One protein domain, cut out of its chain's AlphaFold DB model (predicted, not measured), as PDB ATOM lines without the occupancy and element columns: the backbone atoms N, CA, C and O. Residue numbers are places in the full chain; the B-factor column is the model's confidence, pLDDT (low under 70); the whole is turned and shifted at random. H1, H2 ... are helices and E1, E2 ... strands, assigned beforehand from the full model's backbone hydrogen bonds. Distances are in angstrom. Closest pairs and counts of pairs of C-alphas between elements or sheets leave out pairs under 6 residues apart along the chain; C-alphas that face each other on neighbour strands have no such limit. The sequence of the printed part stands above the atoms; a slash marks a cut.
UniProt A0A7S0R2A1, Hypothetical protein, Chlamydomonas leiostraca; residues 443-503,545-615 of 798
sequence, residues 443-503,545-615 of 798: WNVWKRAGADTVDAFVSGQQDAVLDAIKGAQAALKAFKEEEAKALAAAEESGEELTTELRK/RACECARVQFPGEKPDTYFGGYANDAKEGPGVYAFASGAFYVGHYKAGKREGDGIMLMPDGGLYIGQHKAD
ATOM      1  N   TRP A 443     151.490 131.502  51.146       93.88
ATOM      2  CA  TRP A 443     152.712 131.608  50.353       93.88
ATOM      3  C   TRP A 443     152.419 131.811  48.867       93.88
ATOM      4  O   TRP A 443     152.998 132.700  48.246       93.88
ATOM      5  N   ASN A 444     151.489 131.041  48.294       91.94
ATOM      6  CA  ASN A 444     151.142 131.161  46.881       91.94
ATOM      7  C   ASN A 444     150.397 132.463  46.555       91.94
ATOM      8  O   ASN A 444     150.583 133.005  45.463       91.94
ATOM      9  N   VAL A 445     149.629 133.020  47.501       93.44
ATOM     10  CA  VAL A 445     149.065 134.377  47.367       93.44
ATOM     11  C   VAL A 445     150.180 135.411  47.209       93.44
ATOM     12  O   VAL A 445     150.168 136.187  46.252       93.44
ATOM     13  N   TRP A 446     151.179 135.384  48.093       93.62
ATOM     14  CA  TRP A 446     152.334 136.279  48.007       93.62
ATOM     15  C   TRP A 446     153.180 136.032  46.745       93.62
ATOM     16  O   TRP A 446     153.504 136.977  46.023       93.62
ATOM     17  N   LYS A 447     153.488 134.765  46.423       90.31
ATOM     18  CA  LYS A 447     154.319 134.376  45.267       90.31
ATOM     19  C   LYS A 447     153.741 134.925  43.962       90.31
ATOM     20  O   LYS A 447     154.488 135.455  43.140       90.31
ATOM     21  N   ARG A 448     152.416 134.845  43.778       89.06
ATOM     22  CA  ARG A 448     151.716 135.364  42.587       89.06
ATOM     23  C   ARG A 448     151.676 136.885  42.518       89.06
ATOM     24  O   ARG A 448     151.701 137.422  41.415       89.06
ATOM     25  N   ALA A 449     151.643 137.569  43.661       90.25
ATOM     26  CA  ALA A 449     151.727 139.027  43.697       90.25
ATOM     27  C   ALA A 449     153.090 139.547  43.206       90.25
ATOM     28  O   ALA A 449     153.209 140.704  42.814       90.25
ATOM     29  N   GLY A 450     154.120 138.694  43.198       88.38
ATOM     30  CA  GLY A 450     155.408 138.995  42.580       88.38
ATOM     31  C   GLY A 450     156.317 139.910  43.401       88.38
ATOM     32  O   GLY A 450     157.383 140.266  42.903       88.38
ATOM     33  N   ALA A 451     155.950 140.236  44.642       88.38
ATOM     34  CA  ALA A 451     156.770 141.027  45.556       88.38
ATOM     35  C   ALA A 451     158.112 140.342  45.893       88.38
ATOM     36  O   ALA A 451     158.244 139.118  45.800       88.38
ATOM     37  N   ASP A 452     159.112 141.139  46.278       86.94
ATOM     38  CA  ASP A 452     160.454 140.638  46.614       86.94
ATOM     39  C   ASP A 452     160.542 140.084  48.040       86.94
ATOM     40  O   ASP A 452     161.258 139.113  48.288       86.94
ATOM     41  N   THR A 453     159.792 140.676  48.974       90.69
ATOM     42  CA  THR A 453     159.696 140.258  50.379       90.69
ATOM     43  C   THR A 453     158.244 140.307  50.851       90.69
ATOM     44  O   THR A 453     157.384 140.908  50.199       90.69
ATOM     45  N   VAL A 454     157.951 139.675  51.990       93.00
ATOM     46  CA  VAL A 454     156.630 139.782  52.636       93.00
ATOM     47  C   VAL A 454     156.339 141.219  53.048       93.00
ATOM     48  O   VAL A 454     155.240 141.706  52.811       93.00
ATOM     49  N   ASP A 455     157.337 141.921  53.584       93.25
ATOM     50  CA  ASP A 455     157.211 143.333  53.951       93.25
ATOM     51  C   ASP A 455     156.848 144.213  52.748       93.25
ATOM     52  O   ASP A 455     155.908 144.996  52.815       93.25
ATOM     53  N   ALA A 456     157.508 144.021  51.600       93.38
ATOM     54  CA  ALA A 456     157.199 144.770  50.382       93.38
ATOM     55  C   ALA A 456     155.776 144.504  49.863       93.38
ATOM     56  O   ALA A 456     155.176 145.378  49.239       93.38
ATOM     57  N   PHE A 457     155.232 143.308  50.109       94.75
ATOM     58  CA  PHE A 457     153.842 142.994  49.788       94.75
ATOM     59  C   PHE A 457     152.872 143.659  50.769       94.75
ATOM     60  O   PHE A 457     151.943 144.332  50.336       94.75
ATOM     61  N   VAL A 458     153.110 143.516  52.077       94.88
ATOM     62  CA  VAL A 458     152.266 144.085  53.143       94.88
ATOM     63  C   VAL A 458     152.238 145.613  53.084       94.88
ATOM     64  O   VAL A 458     151.171 146.215  53.183       94.88
ATOM     65  N   SER A 459     153.397 146.232  52.876       93.06
ATOM     66  CA  SER A 459     153.597 147.683  52.796       93.06
ATOM     67  C   SER A 459     153.428 148.235  51.371       93.06
ATOM     68  O   SER A 459     153.683 149.416  51.121       93.06
ATOM     69  N   GLY A 460     153.051 147.380  50.415       91.12
ATOM     70  CA  GLY A 460     152.924 147.707  49.001       91.12
ATOM     71  C   GLY A 460     151.663 148.502  48.653       91.12
ATOM     72  O   GLY A 460     150.963 149.055  49.501       91.12
ATOM     73  N   GLN A 461     151.350 148.567  47.357       91.31
ATOM     74  CA  GLN A 461     150.118 149.207  46.895       91.31
ATOM     75  C   GLN A 461     148.894 148.395  47.329       91.31
ATOM     76  O   GLN A 461     148.746 147.231  46.957       91.31
ATOM     77  N   GLN A 462     147.989 149.045  48.062       91.31
ATOM     78  CA  GLN A 462     146.784 148.429  48.618       91.31
ATOM     79  C   GLN A 462     145.948 147.682  47.563       91.31
ATOM     80  O   GLN A 462     145.497 146.569  47.823       91.31
ATOM     81  N   ASP A 463     145.774 148.261  46.371       91.06
ATOM     82  CA  ASP A 463     144.991 147.652  45.286       91.06
ATOM     83  C   ASP A 463     145.611 146.336  44.794       91.06
ATOM     84  O   ASP A 463     144.895 145.361  44.590       91.06
ATOM     85  N   ALA A 464     146.942 146.256  44.708       91.75
ATOM     86  CA  ALA A 464     147.632 145.028  44.317       91.75
ATOM     87  C   ALA A 464     147.462 143.914  45.365       91.75
ATOM     88  O   ALA A 464     147.255 142.750  45.015       91.75
ATOM     89  N   VAL A 465     147.505 144.268  46.656       94.75
ATOM     90  CA  VAL A 465     147.230 143.322  47.751       94.75
ATOM     91  C   VAL A 465     145.787 142.829  47.680       94.75
ATOM     92  O   VAL A 465     145.543 141.625  47.766       94.75
ATOM     93  N   LEU A 466     144.838 143.749  47.485       94.00
ATOM     94  CA  LEU A 466     143.411 143.459  47.349       94.00
ATOM     95  C   LEU A 466     143.122 142.527  46.172       94.00
ATOM     96  O   LEU A 466     142.375 141.563  46.337       94.00
ATOM     97  N   ASP A 467     143.715 142.786  45.010       93.94
ATOM     98  CA  ASP A 467     143.555 141.954  43.819       93.94
ATOM     99  C   ASP A 467     144.099 140.540  44.050       93.94
ATOM    100  O   ASP A 467     143.432 139.557  43.712       93.94
ATOM    101  N   ALA A 468     145.257 140.417  44.710       93.44
ATOM    102  CA  ALA A 468     145.848 139.124  45.047       93.44
ATOM    103  C   ALA A 468     144.945 138.295  45.979       93.44
ATOM    104  O   ALA A 468     144.642 137.136  45.676       93.44
ATOM    105  N   ILE A 469     144.465 138.877  47.086       95.00
ATOM    106  CA  ILE A 469     143.620 138.150  48.051       95.00
ATOM    107  C   ILE A 469     142.213 137.868  47.506       95.00
ATOM    108  O   ILE A 469     141.670 136.795  47.763       95.00
ATOM    109  N   LYS A 470     141.627 138.772  46.706       94.38
ATOM    110  CA  LYS A 470     140.329 138.535  46.046       94.38
ATOM    111  C   LYS A 470     140.429 137.432  44.997       94.38
ATOM    112  O   LYS A 470     139.544 136.582  44.928       94.38
ATOM    113  N   GLY A 471     141.507 137.413  44.211       92.81
ATOM    114  CA  GLY A 471     141.776 136.344  43.248       92.81
ATOM    115  C   GLY A 471     141.916 134.981  43.930       92.81
ATOM    116  O   GLY A 471     141.296 134.006  43.500       92.81
ATOM    117  N   ALA A 472     142.659 134.924  45.038       91.69
ATOM    118  CA  ALA A 472     142.802 133.714  45.845       91.69
ATOM    119  C   ALA A 472     141.467 133.248  46.449       91.69
ATOM    120  O   ALA A 472     141.129 132.067  46.361       91.69
ATOM    121  N   GLN A 473     140.668 134.171  46.992       93.00
ATOM    122  CA  GLN A 473     139.345 133.862  47.537       93.00
ATOM    123  C   GLN A 473     138.390 133.319  46.467       93.00
ATOM    124  O   GLN A 473     137.682 132.341  46.717       93.00
ATOM    125  N   ALA A 474     138.378 133.910  45.271       92.12
ATOM    126  CA  ALA A 474     137.558 133.436  44.160       92.12
ATOM    127  C   ALA A 474     137.948 132.011  43.729       92.12
ATOM    128  O   ALA A 474     137.069 131.171  43.531       92.12
ATOM    129  N   ALA A 475     139.250 131.718  43.646       89.00
ATOM    130  CA  ALA A 475     139.755 130.384  43.322       89.00
ATOM    131  C   ALA A 475     139.367 129.345  44.388       89.00
ATOM    132  O   ALA A 475     138.873 128.271  44.048       89.00
ATOM    133  N   LEU A 476     139.516 129.683  45.673       89.50
ATOM    134  CA  LEU A 476     139.109 128.814  46.776       89.50
ATOM    135  C   LEU A 476     137.597 128.561  46.778       89.50
ATOM    136  O   LEU A 476     137.158 127.434  47.002       89.50
ATOM    137  N   LYS A 477     136.782 129.587  46.514       91.06
ATOM    138  CA  LYS A 477     135.327 129.429  46.417       91.06
ATOM    139  C   LYS A 477     134.944 128.479  45.279       91.06
ATOM    140  O   LYS A 477     134.149 127.572  45.506       91.06
ATOM    141  N   ALA A 478     135.544 128.647  44.099       90.31
ATOM    142  CA  ALA A 478     135.317 127.760  42.960       90.31
ATOM    143  C   ALA A 478     135.708 126.306  43.275       90.31
ATOM    144  O   ALA A 478     134.936 125.394  42.991       90.31
ATOM    145  N   PHE A 479     136.851 126.099  43.938       89.38
ATOM    146  CA  PHE A 479     137.275 124.777  44.404       89.38
ATOM    147  C   PHE A 479     136.270 124.157  45.383       89.38
ATOM    148  O   PHE A 479     135.866 123.015  45.192       89.38
ATOM    149  N   LYS A 480     135.813 124.900  46.400       89.19
ATOM    150  CA  LYS A 480     134.826 124.392  47.370       89.19
ATOM    151  C   LYS A 480     133.509 123.987  46.701       89.19
ATOM    152  O   LYS A 480     132.889 123.013  47.113       89.19
ATOM    153  N   GLU A 481     133.072 124.727  45.683       92.19
ATOM    154  CA  GLU A 481     131.877 124.386  44.903       92.19
ATOM    155  C   GLU A 481     132.074 123.114  44.061       92.19
ATOM    156  O   GLU A 481     131.140 122.325  43.922       92.19
ATOM    157  N   GLU A 482     133.264 122.907  43.496       91.31
ATOM    158  CA  GLU A 482     133.625 121.694  42.753       91.31
ATOM    159  C   GLU A 482     133.733 120.472  43.676       91.31
ATOM    160  O   GLU A 482     133.121 119.441  43.402       91.31
ATOM    161  N   GLU A 483     134.422 120.615  44.809       90.00
ATOM    162  CA  GLU A 483     134.558 119.587  45.845       90.00
ATOM    163  C   GLU A 483     133.188 119.153  46.385       90.00
ATOM    164  O   GLU A 483     132.901 117.961  46.454       90.00
ATOM    165  N   ALA A 484     132.300 120.105  46.694       91.56
ATOM    166  CA  ALA A 484     130.952 119.803  47.170       91.56
ATOM    167  C   ALA A 484     130.118 119.032  46.132       91.56
ATOM    168  O   ALA A 484     129.372 118.124  46.491       91.56
ATOM    169  N   LYS A 485     130.252 119.368  44.840       92.31
ATOM    170  CA  LYS A 485     129.581 118.637  43.752       92.31
ATOM    171  C   LYS A 485     130.129 117.222  43.602       92.31
ATOM    172  O   LYS A 485     129.345 116.297  43.422       92.31
ATOM    173  N   ALA A 486     131.447 117.060  43.669       89.88
ATOM    174  CA  ALA A 486     132.089 115.758  43.559       89.88
ATOM    175  C   ALA A 486     131.714 114.844  44.734       89.88
ATOM    176  O   ALA A 486     131.377 113.684  44.515       89.88
ATOM    177  N   LEU A 487     131.692 115.378  45.960       89.56
ATOM    178  CA  LEU A 487     131.280 114.633  47.149       89.56
ATOM    179  C   LEU A 487     129.808 114.205  47.074       89.56
ATOM    180  O   LEU A 487     129.500 113.052  47.352       89.56
ATOM    181  N   ALA A 488     128.914 115.097  46.634       91.94
ATOM    182  CA  ALA A 488     127.501 114.765  46.445       91.94
ATOM    183  C   ALA A 488     127.290 113.679  45.372       91.94
ATOM    184  O   ALA A 488     126.451 112.798  45.544       91.94
ATOM    185  N   ALA A 489     128.059 113.718  44.279       90.62
ATOM    186  CA  ALA A 489     127.994 112.701  43.228       90.62
ATOM    187  C   ALA A 489     128.520 111.333  43.699       90.62
ATOM    188  O   ALA A 489     127.940 110.306  43.353       90.62
ATOM    189  N   ALA A 490     129.589 111.326  44.499       89.50
ATOM    190  CA  ALA A 490     130.152 110.125  45.116       89.50
ATOM    191  C   ALA A 490     129.161 109.481  46.110       89.50
ATOM    192  O   ALA A 490     128.924 108.274  46.079       89.50
ATOM    193  N   GLU A 491     128.490 110.300  46.928       91.50
ATOM    194  CA  GLU A 491     127.429 109.840  47.832       91.50
ATOM    195  C   GLU A 491     126.239 109.227  47.067       91.50
ATOM    196  O   GLU A 491     125.692 108.209  47.490       91.50
ATOM    197  N   GLU A 492     125.863 109.795  45.915       92.06
ATOM    198  CA  GLU A 492     124.780 109.274  45.069       92.06
ATOM    199  C   GLU A 492     125.134 107.936  44.394       92.06
ATOM    200  O   GLU A 492     124.267 107.065  44.270       92.06
ATOM    201  N   SER A 493     126.389 107.741  43.975       90.88
ATOM    202  CA  SER A 493     126.847 106.478  43.376       90.88
ATOM    203  C   SER A 493     127.175 105.393  44.409       90.88
ATOM    204  O   SER A 493     127.217 104.213  44.054       90.88
ATOM    205  N   GLY A 494     127.382 105.768  45.675       88.31
ATOM    206  CA  GLY A 494     127.880 104.880  46.728       88.31
ATOM    207  C   GLY A 494     129.375 104.563  46.602       88.31
ATOM    208  O   GLY A 494     129.850 103.622  47.238       88.31
ATOM    209  N   GLU A 495     130.107 105.313  45.776       87.00
ATOM    210  CA  GLU A 495     131.557 105.207  45.626       87.00
ATOM    211  C   GLU A 495     132.248 106.247  46.517       87.00
ATOM    212  O   GLU A 495     131.764 107.364  46.677       87.00
ATOM    213  N   GLU A 496     133.400 105.913  47.099       81.00
ATOM    214  CA  GLU A 496     134.196 106.898  47.832       81.00
ATOM    215  C   GLU A 496     135.115 107.683  46.897       81.00
ATOM    216  O   GLU A 496     135.684 107.154  45.940       81.00
ATOM    217  N   LEU A 497     135.331 108.959  47.219       79.06
ATOM    218  CA  LEU A 497     136.302 109.780  46.512       79.06
ATOM    219  C   LEU A 497     137.724 109.303  46.858       79.06
ATOM    220  O   LEU A 497     138.193 109.499  47.980       79.06
ATOM    221  N   THR A 498     138.416 108.674  45.909       76.25
ATOM    222  CA  THR A 498     139.767 108.112  46.113       76.25
ATOM    223  C   THR A 498     140.897 109.064  45.728       76.25
ATOM    224  O   THR A 498     142.057 108.782  46.014       76.25
ATOM    225  N   THR A 499     140.582 110.203  45.104       76.31
ATOM    226  CA  THR A 499     141.570 111.167  44.602       76.31
ATOM    227  C   THR A 499     141.408 112.533  45.251       76.31
ATOM    228  O   THR A 499     140.305 112.974  45.568       76.31
ATOM    229  N   GLU A 500     142.529 113.217  45.450       82.00
ATOM    230  CA  GLU A 500     142.543 114.583  45.956       82.00
ATOM    231  C   GLU A 500     142.190 115.573  44.835       82.00
ATOM    232  O   GLU A 500     142.863 115.634  43.807       82.00
ATOM    233  N   LEU A 501     141.142 116.374  45.044       84.06
ATOM    234  CA  LEU A 501     140.708 117.401  44.085       84.06
ATOM    235  C   LEU A 501     141.448 118.730  44.265       84.06
ATOM    236  O   LEU A 501     141.492 119.556  43.351       84.06
ATOM    237  N   ARG A 502     141.995 118.974  45.460       85.31
ATOM    238  CA  ARG A 502     142.666 120.235  45.766       85.31
ATOM    239  C   ARG A 502     143.992 120.289  45.022       85.31
ATOM    240  O   ARG A 502     144.869 119.452  45.219       85.31
ATOM    241  N   LYS A 503     144.149 121.308  44.177       87.25
ATOM    242  CA  LYS A 503     145.381 121.508  43.412       87.25
ATOM    243  C   LYS A 503     146.557 121.737  44.351       87.25
ATOM    244  O   LYS A 503     146.531 122.635  45.198       87.25
ATOM    245  N   ARG A 545     160.991 128.825  67.738       89.56
ATOM    246  CA  ARG A 545     161.029 129.197  66.321       89.56
ATOM    247  C   ARG A 545     161.236 130.698  66.174       89.56
ATOM    248  O   ARG A 545     160.480 131.507  66.726       89.56
ATOM    249  N   ALA A 546     162.239 131.054  65.383       89.31
ATOM    250  CA  ALA A 546     162.541 132.423  65.012       89.31
ATOM    251  C   ALA A 546     163.083 132.472  63.582       89.31
ATOM    252  O   ALA A 546     164.061 131.801  63.257       89.31
ATOM    253  N   CYS A 547     162.452 133.269  62.726       87.44
ATOM    254  CA  CYS A 547     162.947 133.563  61.388       87.44
ATOM    255  C   CYS A 547     162.283 134.830  60.836       87.44
ATOM    256  O   CYS A 547     161.171 135.192  61.221       87.44
ATOM    257  N   GLU A 548     162.938 135.481  59.877       85.62
ATOM    258  CA  GLU A 548     162.336 136.612  59.157       85.62
ATOM    259  C   GLU A 548     161.102 136.196  58.352       85.62
ATOM    260  O   GLU A 548     160.203 137.005  58.127       85.62
ATOM    261  N   CYS A 549     161.061 134.939  57.900       87.50
ATOM    262  CA  CYS A 549     159.941 134.406  57.152       87.50
ATOM    263  C   CYS A 549     159.884 132.875  57.215       87.50
ATOM    264  O   CYS A 549     160.842 132.196  56.839       87.50
ATOM    265  N   ALA A 550     158.733 132.341  57.609       90.62
ATOM    266  CA  ALA A 550     158.398 130.924  57.547       90.62
ATOM    267  C   ALA A 550     157.060 130.731  56.844       90.62
ATOM    268  O   ALA A 550     156.184 131.600  56.880       90.62
ATOM    269  N   ARG A 551     156.886 129.554  56.245       91.56
ATOM    270  CA  ARG A 551     155.563 129.044  55.887       91.56
ATOM    271  C   ARG A 551     155.092 128.168  57.027       91.56
ATOM    272  O   ARG A 551     155.847 127.332  57.517       91.56
ATOM    273  N   VAL A 552     153.862 128.379  57.462       91.88
ATOM    274  CA  VAL A 552     153.284 127.639  58.578       91.88
ATOM    275  C   VAL A 552     151.905 127.149  58.192       91.88
ATOM    276  O   VAL A 552     151.104 127.902  57.638       91.88
ATOM    277  N   GLN A 553     151.627 125.891  58.495       89.69
ATOM    278  CA  GLN A 553     150.314 125.275  58.354       89.69
ATOM    279  C   GLN A 553     149.789 124.966  59.757       89.69
ATOM    280  O   GLN A 553     150.547 124.553  60.631       89.69
ATOM    281  N   PHE A 554     148.508 125.222  60.008       87.38
ATOM    282  CA  PHE A 554     147.889 124.938  61.305       87.38
ATOM    283  C   PHE A 554     147.080 123.642  61.212       87.38
ATOM    284  O   PHE A 554     146.314 123.511  60.256       87.38
ATOM    285  N   PRO A 555     147.215 122.707  62.174       77.88
ATOM    286  CA  PRO A 555     146.524 121.421  62.128       77.88
ATOM    287  C   PRO A 555     145.006 121.551  61.945       77.88
ATOM    288  O   PRO A 555     144.369 122.400  62.570       77.88
ATOM    289  N   GLY A 556     144.431 120.673  61.124       72.62
ATOM    290  CA  GLY A 556     142.988 120.553  60.900       72.62
ATOM    291  C   GLY A 556     142.667 119.892  59.556       72.62
ATOM    292  O   GLY A 556     143.516 119.861  58.670       72.62
ATOM    293  N   GLU A 557     141.435 119.394  59.377       67.75
ATOM    294  CA  GLU A 557     140.991 118.776  58.105       67.75
ATOM    295  C   GLU A 557     141.220 119.705  56.901       67.75
ATOM    296  O   GLU A 557     141.641 119.278  55.827       67.75
ATOM    297  N   LYS A 558     140.981 121.007  57.100       78.06
ATOM    298  CA  LYS A 558     141.311 122.073  56.152       78.06
ATOM    299  C   LYS A 558     142.226 123.064  56.875       78.06
ATOM    300  O   LYS A 558     141.710 123.888  57.627       78.06
ATOM    301  N   PRO A 559     143.556 122.965  56.704       84.75
ATOM    302  CA  PRO A 559     144.491 123.743  57.502       84.75
ATOM    303  C   PRO A 559     144.489 125.212  57.077       84.75
ATOM    304  O   PRO A 559     144.541 125.528  55.882       84.75
ATOM    305  N   ASP A 560     144.473 126.109  58.061       93.00
ATOM    306  CA  ASP A 560     144.847 127.505  57.847       93.00
ATOM    307  C   ASP A 560     146.334 127.569  57.471       93.00
ATOM    308  O   ASP A 560     147.139 126.739  57.909       93.00
ATOM    309  N   THR A 561     146.729 128.577  56.696       95.25
ATOM    310  CA  THR A 561     148.136 128.770  56.319       95.25
ATOM    311  C   THR A 561     148.601 130.189  56.604       95.25
ATOM    312  O   THR A 561     147.845 131.155  56.498       95.25
ATOM    313  N   TYR A 562     149.869 130.320  56.975       96.31
ATOM    314  CA  TYR A 562     150.535 131.584  57.241       96.31
ATOM    315  C   TYR A 562     151.871 131.650  56.518       96.31
ATOM    316  O   TYR A 562     152.568 130.647  56.371       96.31
ATOM    317  N   PHE A 563     152.232 132.853  56.098       96.12
ATOM    318  CA  PHE A 563     153.529 133.159  55.535       96.12
ATOM    319  C   PHE A 563     154.007 134.520  56.040       96.12
ATOM    320  O   PHE A 563     153.365 135.536  55.777       96.12
ATOM    321  N   GLY A 564     155.108 134.542  56.787       95.50
ATOM    322  CA  GLY A 564     155.640 135.762  57.395       95.50
ATOM    323  C   GLY A 564     156.601 135.478  58.543       95.50
ATOM    324  O   GLY A 564     157.017 134.331  58.737       95.50
ATOM    325  N   GLY A 565     156.972 136.523  59.279       93.81
ATOM    326  CA  GLY A 565     157.974 136.441  60.340       93.81
ATOM    327  C   GLY A 565     157.525 135.664  61.579       93.81
ATOM    328  O   GLY A 565     156.346 135.618  61.938       93.81
ATOM    329  N   TYR A 566     158.497 135.050  62.247       93.31
ATOM    330  CA  TYR A 566     158.336 134.352  63.520       93.31
ATOM    331  C   TYR A 566     159.399 134.814  64.514       93.31
ATOM    332  O   TYR A 566     160.575 134.930  64.172       93.31
ATOM    333  N   ALA A 567     159.002 135.018  65.764       93.88
ATOM    334  CA  ALA A 567     159.908 135.256  66.876       93.88
ATOM    335  C   ALA A 567     159.324 134.651  68.155       93.88
ATOM    336  O   ALA A 567     158.151 134.860  68.466       93.88
ATOM    337  N   ASN A 568     160.152 133.933  68.919       91.81
ATOM    338  CA  ASN A 568     159.759 133.305  70.185       91.81
ATOM    339  C   ASN A 568     158.486 132.442  70.048       91.81
ATOM    340  O   ASN A 568     157.532 132.617  70.804       91.81
ATOM    341  N   ASP A 569     158.454 131.556  69.043       91.50
ATOM    342  CA  ASP A 569     157.321 130.667  68.729       91.50
ATOM    343  C   ASP A 569     156.011 131.348  68.317       91.50
ATOM    344  O   ASP A 569     154.971 130.692  68.204       91.50
ATOM    345  N   ALA A 570     156.052 132.645  68.023       94.62
ATOM    346  CA  ALA A 570     154.880 133.422  67.668       94.62
ATOM    347  C   ALA A 570     155.085 134.197  66.361       94.62
ATOM    348  O   ALA A 570     156.193 134.611  66.033       94.62
ATOM    349  N   LYS A 571     153.990 134.418  65.624       96.69
ATOM    350  CA  LYS A 571     153.973 135.280  64.430       96.69
ATOM    351  C   LYS A 571     154.395 136.695  64.828       96.69
ATOM    352  O   LYS A 571     153.836 137.240  65.785       96.69
ATOM    353  N   GLU A 572     155.312 137.287  64.080       97.00
ATOM    354  CA  GLU A 572     155.901 138.593  64.374       97.00
ATOM    355  C   GLU A 572     156.191 139.345  63.070       97.00
ATOM    356  O   GLU A 572     156.668 138.767  62.096       97.00
ATOM    357  N   GLY A 573     155.922 140.650  63.047       96.56
ATOM    358  CA  GLY A 573     156.180 141.493  61.885       96.56
ATOM    359  C   GLY A 573     155.189 141.267  60.730       96.56
ATOM    360  O   GLY A 573     154.039 140.886  60.966       96.56
ATOM    361  N   PRO A 574     155.579 141.567  59.480       96.56
ATOM    362  CA  PRO A 574     154.689 141.479  58.326       96.56
ATOM    363  C   PRO A 574     154.342 140.019  57.994       96.56
ATOM    364  O   PRO A 574     155.190 139.126  58.047       96.56
ATOM    365  N   GLY A 575     153.085 139.770  57.623       97.00
ATOM    366  CA  GLY A 575     152.623 138.432  57.278       97.00
ATOM    367  C   GLY A 575     151.326 138.381  56.477       97.00
ATOM    368  O   GLY A 575     150.497 139.292  56.498       97.00
ATOM    369  N   VAL A 576     151.151 137.253  55.796       97.62
ATOM    370  CA  VAL A 576     149.952 136.849  55.063       97.62
ATOM    371  C   VAL A 576     149.345 135.646  55.770       97.62
ATOM    372  O   VAL A 576     150.041 134.680  56.073       97.62
ATOM    373  N   TYR A 577     148.045 135.684  56.021       97.81
ATOM    374  CA  TYR A 577     147.294 134.591  56.624       97.81
ATOM    375  C   TYR A 577     146.101 134.247  55.738       97.81
ATOM    376  O   TYR A 577     145.274 135.110  55.441       97.81
ATOM    377  N   ALA A 578     146.009 132.989  55.325       96.50
ATOM    378  CA  ALA A 578     144.890 132.452  54.566       96.50
ATOM    379  C   ALA A 578     144.119 131.483  55.462       96.50
ATOM    380  O   ALA A 578     144.642 130.446  55.877       96.50
ATOM    381  N   PHE A 579     142.879 131.846  55.775       94.50
ATOM    382  CA  PHE A 579     141.994 131.027  56.587       94.50
ATOM    383  C   PHE A 579     141.305 129.986  55.702       94.50
ATOM    384  O   PHE A 579     140.800 130.307  54.625       94.50
ATOM    385  N   ALA A 580     141.150 128.767  56.201       89.25
ATOM    386  CA  ALA A 580     140.397 127.690  55.571       89.25
ATOM    387  C   ALA A 580     138.922 128.058  55.345       89.25
ATOM    388  O   ALA A 580     138.273 127.545  54.429       89.25
ATOM    389  N   SER A 581     138.379 129.001  56.125       90.69
ATOM    390  CA  SER A 581     137.052 129.593  55.897       90.69
ATOM    391  C   SER A 581     136.949 130.324  54.551       90.69
ATOM    392  O   SER A 581     135.869 130.375  53.963       90.69
ATOM    393  N   GLY A 582     138.073 130.795  54.011       91.62
ATOM    394  CA  GLY A 582     138.177 131.659  52.838       91.62
ATOM    395  C   GLY A 582     138.340 133.138  53.173       91.62
ATOM    396  O   GLY A 582     138.267 133.973  52.273       91.62
ATOM    397  N   ALA A 583     138.558 133.469  54.447       95.62
ATOM    398  CA  ALA A 583     139.050 134.784  54.832       95.62
ATOM    399  C   ALA A 583     140.552 134.910  54.529       95.62
ATOM    400  O   ALA A 583     141.284 133.920  54.530       95.62
ATOM    401  N   PHE A 584     141.023 136.140  54.347       97.62
ATOM    402  CA  PHE A 584     142.441 136.466  54.204       97.62
ATOM    403  C   PHE A 584     142.793 137.658  55.088       97.62
ATOM    404  O   PHE A 584     141.987 138.570  55.271       97.62
ATOM    405  N   TYR A 585     144.011 137.661  55.616       98.12
ATOM    406  CA  TYR A 585     144.602 138.808  56.291       98.12
ATOM    407  C   TYR A 585     146.002 139.070  55.744       98.12
ATOM    408  O   TYR A 585     146.800 138.145  55.606       98.12
ATOM    409  N   VAL A 586     146.301 140.332  55.455       98.25
ATOM    410  CA  VAL A 586     147.628 140.806  55.057       98.25
ATOM    411  C   VAL A 586     147.943 142.018  55.915       98.25
ATOM    412  O   VAL A 586     147.217 143.008  55.867       98.25
ATOM    413  N   GLY A 587     148.983 141.941  56.736       97.81
ATOM    414  CA  GLY A 587     149.275 143.001  57.694       97.81
ATOM    415  C   GLY A 587     150.353 142.610  58.683       97.81
ATOM    416  O   GLY A 587     151.119 141.670  58.466       97.81
ATOM    417  N   HIS A 588     150.386 143.331  59.795       97.75
ATOM    418  CA  HIS A 588     151.392 143.144  60.827       97.75
ATOM    419  C   HIS A 588     150.901 142.233  61.957       97.75
ATOM    420  O   HIS A 588     149.704 142.146  62.268       97.75
ATOM    421  N   TYR A 589     151.856 141.528  62.551       98.31
ATOM    422  CA  TYR A 589     151.698 140.651  63.694       98.31
ATOM    423  C   TYR A 589     152.643 141.061  64.814       98.31
ATOM    424  O   TYR A 589     153.750 141.544  64.579       98.31
ATOM    425  N   LYS A 590     152.209 140.809  66.044       98.00
ATOM    426  CA  LYS A 590     153.038 140.923  67.234       98.00
ATOM    427  C   LYS A 590     152.616 139.882  68.250       98.00
ATOM    428  O   LYS A 590     151.425 139.766  68.560       98.00
ATOM    429  N   ALA A 591     153.578 139.119  68.763       96.19
ATOM    430  CA  ALA A 591     153.337 138.053  69.733       96.19
ATOM    431  C   ALA A 591     152.171 137.122  69.323       96.19
ATOM    432  O   ALA A 591     151.305 136.772  70.129       96.19
ATOM    433  N   GLY A 592     152.118 136.758  68.037       96.50
ATOM    434  CA  GLY A 592     151.160 135.797  67.488       96.50
ATOM    435  C   GLY A 592     149.796 136.370  67.103       96.50
ATOM    436  O   GLY A 592     148.987 135.637  66.531       96.50
ATOM    437  N   LYS A 593     149.540 137.655  67.367       97.75
ATOM    438  CA  LYS A 593     148.252 138.320  67.117       97.75
ATOM    439  C   LYS A 593     148.386 139.430  66.092       97.75
ATOM    440  O   LYS A 593     149.452 140.023  65.960       97.75
ATOM    441  N   ARG A 594     147.294 139.746  65.397       98.00
ATOM    442  CA  ARG A 594     147.244 140.900  64.486       98.00
ATOM    443  C   ARG A 594     147.380 142.196  65.287       98.00
ATOM    444  O   ARG A 594     146.612 142.411  66.232       98.00
ATOM    445  N   GLU A 595     148.342 143.033  64.912       97.69
ATOM    446  CA  GLU A 595     148.636 144.318  65.555       97.69
ATOM    447  C   GLU A 595     149.231 145.295  64.537       97.69
ATOM    448  O   GLU A 595     150.126 144.914  63.795       97.69
ATOM    449  N   GLY A 596     148.766 146.547  64.525       97.06
ATOM    450  CA  GLY A 596     149.176 147.557  63.544       97.06
ATOM    451  C   GLY A 596     148.287 147.569  62.300       97.06
ATOM    452  O   GLY A 596     147.150 147.103  62.347       97.06
ATOM    453  N   ASP A 597     148.778 148.134  61.201       96.88
ATOM    454  CA  ASP A 597     148.001 148.254  59.964       96.88
ATOM    455  C   ASP A 597     147.848 146.899  59.254       96.88
ATOM    456  O   ASP A 597     148.794 146.101  59.168       96.88
ATOM    457  N   GLY A 598     146.648 146.654  58.722       97.44
ATOM    458  CA  GLY A 598     146.330 145.447  57.972       97.44
ATOM    459  C   GLY A 598     145.057 145.546  57.131       97.44
ATOM    460  O   GLY A 598     144.208 146.424  57.297       97.44
ATOM    461  N   ILE A 599     144.943 144.600  56.204       97.94
ATOM    462  CA  ILE A 599     143.809 144.390  55.309       97.94
ATOM    463  C   ILE A 599     143.226 143.017  55.627       97.94
ATOM    464  O   ILE A 599     143.938 142.013  55.600       97.94
ATOM    465  N   MET A 600     141.925 142.956  55.904       97.88
ATOM    466  CA  MET A 600     141.208 141.712  56.167       97.88
ATOM    467  C   MET A 600     140.036 141.556  55.201       97.88
ATOM    468  O   MET A 600     139.100 142.353  55.224       97.88
ATOM    469  N   LEU A 601     140.065 140.501  54.391       97.75
ATOM    470  CA  LEU A 601     138.962 140.091  53.527       97.75
ATOM    471  C   LEU A 601     138.206 138.941  54.193       97.75
ATOM    472  O   LEU A 601     138.780 137.898  54.498       97.75
ATOM    473  N   MET A 602     136.919 139.137  54.430       97.12
ATOM    474  CA  MET A 602     136.018 138.184  55.066       97.12
ATOM    475  C   MET A 602     135.450 137.196  54.033       97.12
ATOM    476  O   MET A 602     135.402 137.520  52.843       97.12
ATOM    477  N   PRO A 603     134.978 136.002  54.445       95.19
ATOM    478  CA  PRO A 603     134.463 134.990  53.514       95.19
ATOM    479  C   PRO A 603     133.207 135.428  52.744       95.19
ATOM    480  O   PRO A 603     132.934 134.916  51.662       95.19
ATOM    481  N   ASP A 604     132.437 136.364  53.301       95.00
ATOM    482  CA  ASP A 604     131.241 136.954  52.692       95.00
ATOM    483  C   ASP A 604     131.558 138.100  51.711       95.00
ATOM    484  O   ASP A 604     130.648 138.646  51.090       95.00
ATOM    485  N   GLY A 605     132.838 138.457  51.553       94.62
ATOM    486  CA  GLY A 605     133.305 139.577  50.736       94.62
ATOM    487  C   GLY A 605     133.423 140.903  51.494       94.62
ATOM    488  O   GLY A 605     133.845 141.894  50.898       94.62
ATOM    489  N   GLY A 606     133.091 140.938  52.790       96.50
ATOM    490  CA  GLY A 606     133.330 142.100  53.641       96.50
ATOM    491  C   GLY A 606     134.823 142.408  53.735       96.50
ATOM    492  O   GLY A 606     135.649 141.502  53.808       96.50
ATOM    493  N   LEU A 607     135.194 143.680  53.726       97.31
ATOM    494  CA  LEU A 607     136.586 144.108  53.637       97.31
ATOM    495  C   LEU A 607     136.889 145.157  54.698       97.31
ATOM    496  O   LEU A 607     136.284 146.223  54.702       97.31
ATOM    497  N   TYR A 608     137.862 144.881  55.557       97.56
ATOM    498  CA  TYR A 608     138.405 145.842  56.506       97.56
ATOM    499  C   TYR A 608     139.802 146.293  56.086       97.56
ATOM    500  O   TYR A 608     140.629 145.471  55.697       97.56
ATOM    501  N   ILE A 609     140.064 147.592  56.200       97.19
ATOM    502  CA  ILE A 609     141.365 148.216  55.964       97.19
ATOM    503  C   ILE A 609     141.611 149.203  57.096       97.19
ATOM    504  O   ILE A 609     140.898 150.204  57.209       97.19
ATOM    505  N   GLY A 610     142.599 148.936  57.938       96.81
ATOM    506  CA  GLY A 610     142.907 149.810  59.059       96.81
ATOM    507  C   GLY A 610     143.737 149.129  60.129       96.81
ATOM    508  O   GLY A 610     144.435 148.147  59.879       96.81
ATOM    509  N   GLN A 611     143.649 149.679  61.329       98.00
ATOM    510  CA  GLN A 611     144.463 149.263  62.454       98.00
ATOM    511  C   GLN A 611     143.859 148.066  63.206       98.00
ATOM    512  O   GLN A 611     142.649 147.898  63.370       98.00
ATOM    513  N   HIS A 612     144.747 147.203  63.684       98.25
ATOM    514  CA  HIS A 612     144.435 146.040  64.492       98.25
ATOM    515  C   HIS A 612     145.144 146.119  65.839       98.25
ATOM    516  O   HIS A 612     146.268 146.610  65.958       98.25
ATOM    517  N   LYS A 613     144.507 145.556  66.863       98.25
ATOM    518  CA  LYS A 613     145.109 145.332  68.174       98.25
ATOM    519  C   LYS A 613     144.577 144.040  68.769       98.25
ATOM    520  O   LYS A 613     143.368 143.887  68.944       98.25
ATOM    521  N   ALA A 614     145.484 143.119  69.095       96.56
ATOM    522  CA  ALA A 614     145.155 141.824  69.689       96.56
ATOM    523  C   ALA A 614     144.007 141.100  68.951       96.56
ATOM    524  O   ALA A 614     143.015 140.709  69.569       96.56
ATOM    525  N   ASP A 615     144.145 140.952  67.627       97.31
ATOM    526  CA  ASP A 615     143.188 140.273  66.734       97.31
ATOM    527  C   ASP A 615     141.842 140.975  66.503       97.31
ATOM    528  O   ASP A 615     140.943 140.398  65.888       97.31
TER     529      ASP A 615
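This is residues 443 to 503 and 545 to 615 of the 798 residues of the protein "Hypothetical protein" of Chlamydomonas leiostraca (UniProt A0A7S0R2A1). Look for one twisted sheet of six strands, E1 to E6, with the helices H1, H2 and H3 over one face and the other face bare. The first part of the long helix H3, residues 462 to 473, packs on that face, and the rest runs out past the sheet as a long arm, from whose far end residues 494 to 503 fold back. The printed part has 132 residues, with three named helices followed by six named strands, of class mixed; the sheet's order is E1 E2 E3 E4 E5 E6, all antiparallel. It is only just compact, close to loose, with a radius of gyration of the C-alphas of 16.4 A, and elongated, spanning 50 by 32 by 27 A.

Find C-alpha 443 at (152.712, 131.608, 50.353), where H1, residues 443 to 449, begins. H2 follows at residues 454 to 458. From C-alpha 462 at (146.784, 148.429, 48.618), H3 runs 46.7 A to C-alpha 493 at (126.847, 106.478, 43.376). Past the cut come the strands E1, residues 547 to 553; E2, 561 to 567, 17.1 A; E3, 570 to 578; E4, 584 to 590, 17.4 A; E5, 593 to 601; and E6, 607 to 613, which ends at C-alpha 613 at (145.109, 145.332, 68.174). E3 bends by 115 degrees at residue 573 and E5 by 114 degrees at residue 596.

Begin with the sheet, a meander, each strand the antiparallel neighbour of the one before; E1 and E6 are its edge strands. Look for N 552 and O 562, 2.8 A, between E1 and E2; N 563 and O 576, 2.9 A, between E2 and E3; N 577 and O 585, 2.8 A, between E3 and E4; N 599 and O 586, 2.8 A, between E4 and E5; and N 600 and O 608, 2.8 A, between E5 and E6. H1 and H3 on one face make two layers, helices over a sheet, and H2 is on the same face, 7.4 A high. H3, at a height of 5.9 A, runs slantwise to the strands, at 48 degrees to E5 on the local plane. H3 touches H1 with residues 464 to 472 alone, closest at the C-alphas of Ala 449 and Ala 468, 6.0 A, at a steep tilt of 52 degrees, opposite ways. H1 and H2 only just touch, with 3 pairs of C-alphas within 8 A, the closest being Trp 446 and Phe 457, 7.1 A. Every O i to N i+4 pair is within hydrogen-bond range in H1, H2 and H3.

The two C-alphas farthest apart, of Ser 493 and Gly 596, are 50.9 A apart. Residues 504 to 544 are not printed, and C-alphas 503 and 545 are 28.8 A apart across the cut. Of the links that are printed whole, E1 to E2 is short and the others are tight. The mean pLDDT of the printed part is 92.1, and one residue, Glu 557, is under 70.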